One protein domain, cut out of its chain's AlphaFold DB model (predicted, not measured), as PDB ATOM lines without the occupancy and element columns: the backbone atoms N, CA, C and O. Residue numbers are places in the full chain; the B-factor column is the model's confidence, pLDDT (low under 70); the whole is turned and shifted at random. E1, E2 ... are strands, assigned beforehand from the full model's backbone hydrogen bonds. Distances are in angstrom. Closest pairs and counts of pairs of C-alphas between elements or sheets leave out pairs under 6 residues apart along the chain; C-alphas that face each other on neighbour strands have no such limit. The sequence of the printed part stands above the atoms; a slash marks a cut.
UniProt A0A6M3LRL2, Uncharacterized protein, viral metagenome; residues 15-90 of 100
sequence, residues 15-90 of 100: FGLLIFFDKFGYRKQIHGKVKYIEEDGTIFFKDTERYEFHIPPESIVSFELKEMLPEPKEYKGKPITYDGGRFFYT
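Overview. This is residues 15 to 90 of the 100 residues of an uncharacterized protein of viral metagenome (UniProt A0A6M3LRL2). A strongly twisted sheet of five strands, E1 to E5, makes a large head, with its longest strand, E2, bent sharply so that one part of it pairs with E1 and the other with E3. From the end of E5 a long link, residues 66 to 79, leads away to a small separate hairpin, E6 and E7, at the far end of an elongated outline. The printed part has 76 residues, with seven named strands in the order E1 to E7 and no named helix; its class is all strand. The large sheet runs E4, E3, E2, E1, E5 and the small one E6, E7, both antiparallel. The whole is loose, with a radius of gyration of the C-alphas of 15.1 A, and spans 46 by 28 by 23 A.

Arrangement. E1, residues 15 to 21, and E2, residues 27 to 37, form an antiparallel hairpin, with N 18 and O 30 2.8 A apart, within hydrogen-bond range. E2 bends by 94 degrees at residue 33; its pairing is staggered, with E1 over residues 27 to 33 and with the next strand over residues 33 to 37. That strand is E3, residues 43 to 48, in a hairpin with E2; N 35 and O 44 are 2.9 A apart. E4, residues 51 to 55, forms a hairpin with E3, at 158 degrees between their directions, with N 53 and O 45 2.8 A apart. E1 to E4 are a meander, each strand the antiparallel neighbour of the one before. The closest C-alphas of E1 and E4 are those of Phe 20 and Ile 55, 7.8 A apart. E5, residues 60 to 65, is antiparallel to E1 at 165 degrees, with N 17 and O 64 2.8 A apart. E4 and E5 are the edge strands and meet only through their link. E6, residues 80 to 82, and E7, residues 87 to 89, form a hairpin at 146 degrees, with N 81 and O 88 2.8 A apart. E6 and E7 are apart from E1 to E5.

Along the chain. E1 begins at C-alpha 15, (244.216, 237.018, 175.363), and is 19.0 A long. E2 is 20.9 A from first to last C-alpha, E3 15.1 A, E4 12.9 A and E5 14.3 A. E5 ends at C-alpha 65, (245.214, 240.030, 180.633). E6 is 6.8 A long and E7 7.1 A, ending at C-alpha 89, (227.444, 253.260, 166.948).

Size, cuts and confidence. The two C-alphas farthest apart are those of Glu 39 and Thr 90, 46.5 A. The printed part has no cut. The link from E5 to E6 is long, and the others are tight. The mean pLDDT of the printed part is 84.7; residues 73 to 79, 84 to 87 and 89 to 90 are under 70.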
ATOM      1  N   PHE A  15     244.599 235.825 176.119       91.38
ATOM      2  CA  PHE A  15     244.216 237.018 175.363       91.38
ATOM      3  C   PHE A  15     244.371 238.270 176.230       91.38
ATOM      4  O   PHE A  15     243.888 238.329 177.361       91.38
ATOM      5  N   GLY A  16     244.993 239.306 175.681       91.00
ATOM      6  CA  GLY A  16     245.250 240.533 176.418       91.00
ATOM      7  C   GLY A  16     245.789 241.654 175.549       91.00
ATOM      8  O   GLY A  16     245.782 241.575 174.319       91.00
ATOM      9  N   LEU A  17     246.243 242.710 176.212       92.69
ATOM     10  CA  LEU A  17     246.946 243.836 175.621       92.69
ATOM     11  C   LEU A  17     248.449 243.641 175.813       92.69
ATOM     12  O   LEU A  17     248.942 243.634 176.941       92.69
ATOM     13  N   LEU A  18     249.182 243.523 174.711       92.44
ATOM     14  CA  LEU A  18     250.636 243.484 174.714       92.44
ATOM     15  C   LEU A  18     251.200 244.867 174.395       92.44
ATOM     16  O   LEU A  18     250.824 245.503 173.405       92.44
ATOM     17  N   ILE A  19     252.136 245.315 175.229       93.44
ATOM     18  CA  ILE A  19     252.864 246.569 175.074       93.44
ATOM     19  C   ILE A  19     254.338 246.241 174.859       93.44
ATOM     20  O   ILE A  19     254.964 245.597 175.700       93.44
ATOM     21  N   PHE A  20     254.902 246.711 173.752       94.31
ATOM     22  CA  PHE A  20     256.290 246.430 173.383       94.31
ATOM     23  C   PHE A  20     256.901 247.570 172.562       94.31
ATOM     24  O   PHE A  20     256.187 248.441 172.060       94.31
ATOM     25  N   PHE A  21     258.224 247.574 172.424       94.81
ATOM     26  CA  PHE A  21     258.940 248.426 171.479       94.81
ATOM     27  C   PHE A  21     259.266 247.646 170.207       94.81
ATOM     28  O   PHE A  21     259.828 246.551 170.272       94.81
ATOM     29  N   ASP A  22     258.920 248.203 169.046       92.25
ATOM     30  CA  ASP A  22     259.335 247.625 167.769       92.25
ATOM     31  C   ASP A  22     260.836 247.844 167.505       92.25
ATOM     32  O   ASP A  22     261.528 248.557 168.235       92.25
ATOM     33  N   LYS A  23     261.346 247.249 166.422       88.62
ATOM     34  CA  LYS A  23     262.762 247.349 166.027       88.62
ATOM     35  C   LYS A  23     263.261 248.777 165.758       88.62
ATOM     36  O   LYS A  23     264.463 248.983 165.640       88.62
ATOM     37  N   PHE A  24     262.360 249.748 165.612       92.50
ATOM     38  CA  PHE A  24     262.692 251.159 165.420       92.50
ATOM     39  C   PHE A  24     262.559 251.968 166.720       92.50
ATOM     40  O   PHE A  24     262.753 253.182 166.712       92.50
ATOM     41  N   GLY A  25     262.233 251.314 167.839       90.75
ATOM     42  CA  GLY A  25     262.042 251.948 169.138       90.75
ATOM     43  C   GLY A  25     260.671 252.601 169.315       90.75
ATOM     44  O   GLY A  25     260.469 253.321 170.294       90.75
ATOM     45  N   TYR A  26     259.705 252.367 168.419       94.38
ATOM     46  CA  TYR A  26     258.348 252.874 168.620       94.38
ATOM     47  C   TYR A  26     257.581 251.978 169.586       94.38
ATOM     48  O   TYR A  26     257.509 250.762 169.412       94.38
ATOM     49  N   ARG A  27     256.939 252.595 170.584       94.75
ATOM     50  CA  ARG A  27     256.040 251.891 171.504       94.75
ATOM     51  C   ARG A  27     254.756 251.497 170.775       94.75
ATOM     52  O   ARG A  27     254.035 252.362 170.274       94.75
ATOM     53  N   LYS A  28     254.452 250.203 170.750       93.38
ATOM     54  CA  LYS A  28     253.239 249.610 170.177       93.38
ATOM     55  C   LYS A  28     252.356 249.043 171.286       93.38
ATOM     56  O   LYS A  28     252.834 248.686 172.360       93.38
ATOM     57  N   GLN A  29     251.059 249.005 171.011       93.69
ATOM     58  CA  GLN A  29     250.023 248.460 171.884       93.69
ATOM     59  C   GLN A  29     249.063 247.662 171.012       93.69
ATOM     60  O   GLN A  29     248.505 248.224 170.069       93.69
ATOM     61  N   ILE A  30     248.924 246.366 171.281       92.38
ATOM     62  CA  ILE A  30     248.192 245.441 170.409       92.38
ATOM     63  C   ILE A  30     247.358 244.497 171.264       92.38
ATOM     64  O   ILE A  30     247.868 243.914 172.218       92.38
ATOM     65  N   HIS A  31     246.081 244.344 170.918       93.12
ATOM     66  CA  HIS A  31     245.242 243.305 171.503       93.12
ATOM     67  C   HIS A  31     245.412 242.017 170.712       93.12
ATOM     68  O   HIS A  31     245.529 242.048 169.495       93.12
ATOM     69  N   GLY A  32     245.425 240.886 171.392       93.00
ATOM     70  CA  GLY A  32     245.644 239.617 170.728       93.00
ATOM     71  C   GLY A  32     245.891 238.510 171.724       93.00
ATOM     72  O   GLY A  32     245.611 238.649 172.915       93.00
ATOM     73  N   LYS A  33     246.410 237.402 171.214       94.25
ATOM     74  CA  LYS A  33     246.576 236.162 171.954       94.25
ATOM     75  C   LYS A  33     248.006 235.654 171.876       94.25
ATOM     76  O   LYS A  33     248.605 235.653 170.800       94.25
ATOM     77  N   VAL A  34     248.536 235.182 173.000       92.12
ATOM     78  CA  VAL A  34     249.817 234.467 173.042       92.12
ATOM     79  C   VAL A  34     249.620 233.116 172.366       92.12
ATOM     80  O   VAL A  34     248.946 232.243 172.898       92.12
ATOM     81  N   LYS A  35     250.169 232.934 171.169       93.00
ATOM     82  CA  LYS A  35     250.033 231.679 170.419       93.00
ATOM     83  C   LYS A  35     251.109 230.674 170.811       93.00
ATOM     84  O   LYS A  35     250.839 229.482 170.908       93.00
ATOM     85  N   TYR A  36     252.335 231.153 170.980       91.31
ATOM     86  CA  TYR A  36     253.504 230.327 171.252       91.31
ATOM     87  C   TYR A  36     254.605 231.170 171.904       91.31
ATOM     88  O   TYR A  36     254.654 232.385 171.695       91.31
ATOM     89  N   ILE A  37     255.462 230.524 172.693       90.06
ATOM     90  CA  ILE A  37     256.652 231.122 173.303       90.06
ATOM     91  C   ILE A  37     257.820 230.188 172.989       90.06
ATOM     92  O   ILE A  37     257.747 228.998 173.298       90.06
ATOM     93  N   GLU A  38     258.857 230.710 172.339       91.12
ATOM     94  CA  GLU A  38     260.087 229.969 172.051       91.12
ATOM     95  C   GLU A  38     260.929 229.751 173.314       91.12
ATOM     96  O   GLU A  38     260.723 230.387 174.348       91.12
ATOM     97  N   GLU A  39     261.907 228.845 173.234       90.06
ATOM     98  CA  GLU A  39     262.821 228.560 174.348       90.06
ATOM     99  C   GLU A  39     263.628 229.795 174.783       90.06
ATOM    100  O   GLU A  39     263.985 229.914 175.955       90.06
ATOM    101  N   ASP A  40     263.883 230.727 173.861       87.81
ATOM    102  CA  ASP A  40     264.577 231.989 174.128       87.81
ATOM    103  C   ASP A  40     263.667 233.080 174.729       87.81
ATOM    104  O   ASP A  40     264.148 234.151 175.095       87.81
ATOM    105  N   GLY A  41     262.366 232.806 174.869       86.75
ATOM    106  CA  GLY A  41     261.369 233.733 175.396       86.75
ATOM    107  C   GLY A  41     260.687 234.614 174.347       86.75
ATOM    108  O   GLY A  41     259.845 235.435 174.721       86.75
ATOM    109  N   THR A  42     260.994 234.457 173.057       92.00
ATOM    110  CA  THR A  42     260.302 235.172 171.978       92.00
ATOM    111  C   THR A  42     258.828 234.775 171.936       92.00
ATOM    112  O   THR A  42     258.475 233.595 171.899       92.00
ATOM    113  N   ILE A  43     257.941 235.772 171.927       92.50
ATOM    114  CA  ILE A  43     256.491 235.565 171.867       92.50
ATOM    115  C   ILE A  43     255.998 235.664 170.431       92.50
ATOM    116  O   ILE A  43     256.266 236.637 169.724       92.50
ATOM    117  N   PHE A  44     255.143 234.718 170.066       94.12
ATOM    118  CA  PHE A  44     254.318 234.758 168.869       94.12
ATOM    119  C   PHE A  44     252.940 235.272 169.270       94.12
ATOM    120  O   PHE A  44     252.117 234.540 169.829       94.12
ATOM    121  N   PHE A  45     252.700 236.560 169.033       94.00
ATOM    122  CA  PHE A  45     251.479 237.240 169.439       94.00
ATOM    123  C   PHE A  45     250.542 237.426 168.250       94.00
ATOM    124  O   PHE A  45     250.868 238.103 167.276       94.00
ATOM    125  N   LYS A  46     249.362 236.816 168.324       94.62
ATOM    126  CA  LYS A  46     248.379 236.806 167.244       94.62
ATOM    127  C   LYS A  46     247.288 237.840 167.511       94.62
ATOM    128  O   LYS A  46     246.463 237.641 168.396       94.62
ATOM    129  N   ASP A  47     247.282 238.920 166.736       90.50
ATOM    130  CA  ASP A  47     246.264 239.985 166.803       90.50
ATOM    131  C   ASP A  47     244.975 239.544 166.094       90.50
ATOM    132  O   ASP A  47     243.892 239.493 166.676       90.50
ATOM    133  N   THR A  48     245.109 239.089 164.847       85.19
ATOM    134  CA  THR A  48     243.993 238.586 164.035       85.19
ATOM    135  C   THR A  48     244.337 237.237 163.415       85.19
ATOM    136  O   THR A  48     245.465 236.757 163.503       85.19
ATOM    137  N   GLU A  49     243.388 236.598 162.724       80.88
ATOM    138  CA  GLU A  49     243.666 235.350 161.998       80.88
ATOM    139  C   GLU A  49     244.809 235.460 160.985       80.88
ATOM    140  O   GLU A  49     245.475 234.462 160.717       80.88
ATOM    141  N   ARG A  50     245.040 236.664 160.449       84.69
ATOM    142  CA  ARG A  50     245.996 236.925 159.369       84.69
ATOM    143  C   ARG A  50     247.278 237.604 159.828       84.69
ATOM    144  O   ARG A  50     248.190 237.730 159.017       84.69
ATOM    145  N   TYR A  51     247.332 238.081 161.070       89.06
ATOM    146  CA  TYR A  51     248.436 238.910 161.536       89.06
ATOM    147  C   TYR A  51     249.024 238.382 162.840       89.06
ATOM    148  O   TYR A  51     248.320 238.204 163.837       89.06
ATOM    149  N   GLU A  52     250.333 238.163 162.814       92.44
ATOM    150  CA  GLU A  52     251.133 237.649 163.916       92.44
ATOM    151  C   GLU A  52     252.393 238.502 164.067       92.44
ATOM    152  O   GLU A  52     252.988 238.939 163.080       92.44
ATOM    153  N   PHE A  53     252.778 238.746 165.313       93.31
ATOM    154  CA  PHE A  53     253.971 239.486 165.687       93.31
ATOM    155  C   PHE A  53     254.941 238.544 166.388       93.31
ATOM    156  O   PHE A  53     254.537 237.792 167.274       93.31
ATOM    157  N   HIS A  54     256.215 238.610 166.009       94.94
ATOM    158  CA  HIS A  54     257.308 237.894 166.671       94.94
ATOM    159  C   HIS A  54     258.073 238.911 167.502       94.94
ATOM    160  O   HIS A  54     258.648 239.854 166.953       94.94
ATOM    161  N   ILE A  55     257.965 238.794 168.822       93.94
ATOM    162  CA  ILE A  55     258.372 239.847 169.751       93.94
ATOM    163  C   ILE A  55     259.393 239.258 170.717       93.94
ATOM    164  O   ILE A  55     259.023 238.402 171.525       93.94
ATOM    165  N   PRO A  56     260.657 239.702 170.645       93.25
ATOM    166  CA  PRO A  56     261.692 239.195 171.525       93.25
ATOM    167  C   PRO A  56     261.459 239.707 172.956       93.25
ATOM    168  O   PRO A  56     260.847 240.771 173.144       93.25
ATOM    169  N   PRO A  57     261.904 238.966 173.982       90.69
ATOM    170  CA  PRO A  57     261.540 239.243 175.366       90.69
ATOM    171  C   PRO A  57     261.981 240.635 175.841       90.69
ATOM    172  O   PRO A  57     261.252 241.303 176.572       90.69
ATOM    173  N   GLU A  58     263.131 241.124 175.376       91.81
ATOM    174  CA  GLU A  58     263.668 242.446 175.708       91.81
ATOM    175  C   GLU A  58     262.840 243.612 175.155       91.81
ATOM    176  O   GLU A  58     262.909 244.726 175.681       91.81
ATOM    177  N   SER A  59     262.040 243.370 174.112       93.94
ATOM    178  CA  SER A  59     261.130 244.368 173.550       93.94
ATOM    179  C   SER A  59     259.861 244.531 174.381       93.94
ATOM    180  O   SER A  59     259.171 245.545 174.235       93.94
ATOM    181  N   ILE A  60     259.518 243.557 175.227       92.06
ATOM    182  CA  ILE A  60     258.263 243.545 175.976       92.06
ATOM    183  C   ILE A  60     258.346 244.522 177.143       92.06
ATOM    184  O   ILE A  60     259.247 244.478 177.978       92.06
ATOM    185  N   VAL A  61     257.346 245.392 177.222       92.31
ATOM    186  CA  VAL A  61     257.158 246.308 178.347       92.31
ATOM    187  C   VAL A  61     256.190 245.699 179.352       92.31
ATOM    188  O   VAL A  61     256.479 245.657 180.545       92.31
ATOM    189  N   SER A  62     255.033 245.238 178.877       89.38
ATOM    190  CA  SER A  62     254.015 244.613 179.718       89.38
ATOM    191  C   SER A  62     253.021 243.804 178.893       89.38
ATOM    192  O   SER A  62     252.797 244.078 177.713       89.38
ATOM    193  N   PHE A  63     252.391 242.836 179.551       89.38
ATOM    194  CA  PHE A  63     251.206 242.152 179.059       89.38
ATOM    195  C   PHE A  63     250.099 242.282 180.102       89.38
ATOM    196  O   PHE A  63     250.319 242.001 181.279       89.38
ATOM    197  N   GLU A  64     248.925 242.724 179.672       89.94
ATOM    198  CA  GLU A  64     247.752 242.883 180.524       89.94
ATOM    199  C   GLU A  64     246.655 241.936 180.040       89.94
ATOM    200  O   GLU A  64     246.095 242.116 178.958       89.94
ATOM    201  N   LEU A  65     246.351 240.919 180.848       88.38
ATOM    202  CA  LEU A  65     245.214 240.030 180.633       88.38
ATOM    203  C   LEU A  65     243.922 240.830 180.457       88.38
ATOM    204  O   LEU A  65     243.694 241.823 181.152       88.38
ATOM    205  N   LYS A  66     243.052 240.365 179.559       86.00
ATOM    206  CA  LYS A  66     241.768 241.012 179.263       86.00
ATOM    207  C   LYS A  66     240.933 241.283 180.511       86.00
ATOM    208  O   LYS A  66     240.270 242.311 180.583       86.00
ATOM    209  N   GLU A  67     240.969 240.377 181.480       84.56
ATOM    210  CA  GLU A  67     240.239 240.457 182.745       84.56
ATOM    211  C   GLU A  67     240.719 241.613 183.634       84.56
ATOM    212  O   GLU A  67     239.972 242.075 184.495       84.56
ATOM    213  N   MET A  68     241.951 242.089 183.431       82.06
ATOM    214  CA  MET A  68     242.521 243.238 184.139       82.06
ATOM    215  C   MET A  68     242.292 244.562 183.406       82.06
ATOM    216  O   MET A  68     242.481 245.626 183.999       82.06
ATOM    217  N   LEU A  69     241.908 244.513 182.127       79.12
ATOM    218  CA  LEU A  69     241.643 245.719 181.357       79.12
ATOM    219  C   LEU A  69     240.370 246.389 181.888       79.12
ATOM    220  O   LEU A  69     239.382 245.707 182.179       79.12
ATOM    221  N   PRO A  70     240.358 247.729 182.017       76.56
ATOM    222  CA  PRO A  70     239.165 248.432 182.451       76.56
ATOM    223  C   PRO A  70     238.019 248.112 181.495       76.56
ATOM    224  O   PRO A  70     238.176 248.184 180.273       76.56
ATOM    225  N   GLU A  71     236.848 247.784 182.046       72.50
ATOM    226  CA  GLU A  71     235.673 247.604 181.205       72.50
ATOM    227  C   GLU A  71     235.445 248.873 180.369       72.50
ATOM    228  O   GLU A  71     235.514 249.982 180.918       72.50
ATOM    229  N   PRO A  72     235.142 248.745 179.063       71.25
ATOM    230  CA  PRO A  72     234.790 249.895 178.247       71.25
ATOM    231  C   PRO A  72     233.586 250.591 178.885       71.25
ATOM    232  O   PRO A  72     232.482 250.053 178.894       71.25
ATOM    233  N   LYS A  73     233.789 251.768 179.481       69.69
ATOM    234  CA  LYS A  73     232.689 252.526 180.103       69.69
ATOM    235  C   LYS A  73     231.812 253.189 179.048       69.69
ATOM    236  O   LYS A  73     230.613 253.361 179.248       69.69
ATOM    237  N   GLU A  74     232.403 253.531 177.911       60.28
ATOM    238  CA  GLU A  74     231.700 254.151 176.802       60.28
ATOM    239  C   GLU A  74     231.255 253.094 175.784       60.28
ATOM    240  O   GLU A  74     232.031 252.247 175.350       60.28
ATOM    241  N   TYR A  75     229.978 253.153 175.400       62.12
ATOM    242  CA  TYR A  75     229.384 252.379 174.302       62.12
ATOM    243  C   TYR A  75     229.373 250.839 174.443       62.12
ATOM    244  O   TYR A  75     229.020 250.148 173.485       62.12
ATOM    245  N   LYS A  76     229.656 250.285 175.633       63.25
ATOM    246  CA  LYS A  76     229.500 248.848 175.937       63.25
ATOM    247  C   LYS A  76     228.092 248.357 175.583       63.25
ATOM    248  O   LYS A  76     227.099 248.909 176.049       63.25
ATOM    249  N   GLY A  77     228.020 247.319 174.748       65.19
ATOM    250  CA  GLY A  77     226.764 246.703 174.308       65.19
ATOM    251  C   GLY A  77     225.999 247.474 173.227       65.19
ATOM    252  O   GLY A  77     224.933 247.021 172.818       65.19
ATOM    253  N   LYS A  78     226.512 248.612 172.738       69.75
ATOM    254  CA  LYS A  78     225.874 249.314 171.621       69.75
ATOM    255  C   LYS A  78     226.193 248.614 170.298       69.75
ATOM    256  O   LYS A  78     227.349 248.257 170.070       69.75
ATOM    257  N   PRO A  79     225.201 248.446 169.410       68.31
ATOM    258  CA  PRO A  79     225.449 247.944 168.067       68.31
ATOM    259  C   PRO A  79     226.404 248.888 167.324       68.31
ATOM    260  O   PRO A  79     226.304 250.113 167.436       68.31
ATOM    261  N   ILE A  80     227.352 248.307 166.593       72.88
ATOM    262  CA  ILE A  80     228.296 249.023 165.735       72.88
ATOM    263  C   ILE A  80     227.915 248.718 164.287       72.88
ATOM    264  O   ILE A  80     227.578 247.586 163.944       72.88
ATOM    265  N   THR A  81     227.969 249.728 163.432       74.06
ATOM    266  CA  THR A  81     227.756 249.618 161.991       74.06
ATOM    267  C   THR A  81     229.041 250.000 161.263       74.06
ATOM    268  O   THR A  81     229.746 250.913 161.691       74.06
ATOM    269  N   TYR A  82     229.341 249.285 160.179       73.19
ATOM    270  CA  TYR A  82     230.452 249.564 159.273       73.19
ATOM    271  C   TYR A  82     229.893 249.980 157.909       73.19
ATOM    272  O   TYR A  82     229.121 249.227 157.319       73.19
ATOM    273  N   ASP A  83     230.255 251.166 157.413       74.81
ATOM    274  CA  ASP A  83     229.791 251.699 156.115       74.81
ATOM    275  C   ASP A  83     230.778 251.481 154.955       74.81
ATOM    276  O   ASP A  83     230.591 252.030 153.871       74.81
ATOM    277  N   GLY A  84     231.836 250.692 155.163       66.75
ATOM    278  CA  GLY A  84     232.892 250.500 154.165       66.75
ATOM    279  C   GLY A  84     234.100 251.424 154.338       66.75
ATOM    280  O   GLY A  84     235.079 251.257 153.616       66.75
ATOM    281  N   GLY A  85     234.075 252.348 155.304       67.62
ATOM    282  CA  GLY A  85     235.255 253.128 155.687       67.62
ATOM    283  C   GLY A  85     235.340 253.481 157.171       67.62
ATOM    284  O   GLY A  85     236.423 253.809 157.655       67.62
ATOM    285  N   ARG A  86     234.226 253.428 157.912       61.81
ATOM    286  CA  ARG A  86     234.144 253.853 159.313       61.81
ATOM    287  C   ARG A  86     233.270 252.917 160.133       61.81
ATOM    288  O   ARG A  86     232.270 252.387 159.653       61.81
ATOM    289  N   PHE A  87     233.638 252.773 161.401       69.81
ATOM    290  CA  PHE A  87     232.785 252.181 162.425       69.81
ATOM    291  C   PHE A  87     232.051 253.295 163.174       69.81
ATOM    292  O   PHE A  87     232.671 254.275 163.589       69.81
ATOM    293  N   PHE A  88     230.744 253.148 163.372       71.19
ATOM    294  CA  PHE A  88     229.940 254.066 164.181       71.19
ATOM    295  C   PHE A  88     228.880 253.308 164.972       71.19
ATOM    296  O   PHE A  88     228.416 252.245 164.570       71.19
ATOM    297  N   TYR A  89     228.478 253.862 166.111       68.25
ATOM    298  CA  TYR A  89     227.444 253.260 166.948       68.25
ATOM    299  C   TYR A  89     226.054 253.504 166.344       68.25
ATOM    300  O   TYR A  89     225.676 254.647 166.059       68.25
ATOM    301  N   THR A  90     225.273 252.438 166.155       58.75
ATOM    302  CA  THR A  90     223.922 252.512 165.588       58.75
ATOM    303  C   THR A  90     223.006 253.272 166.555       58.75
ATOM    304  O   THR A  90     222.950 252.972 167.746       58.75
TER     305      THR A  90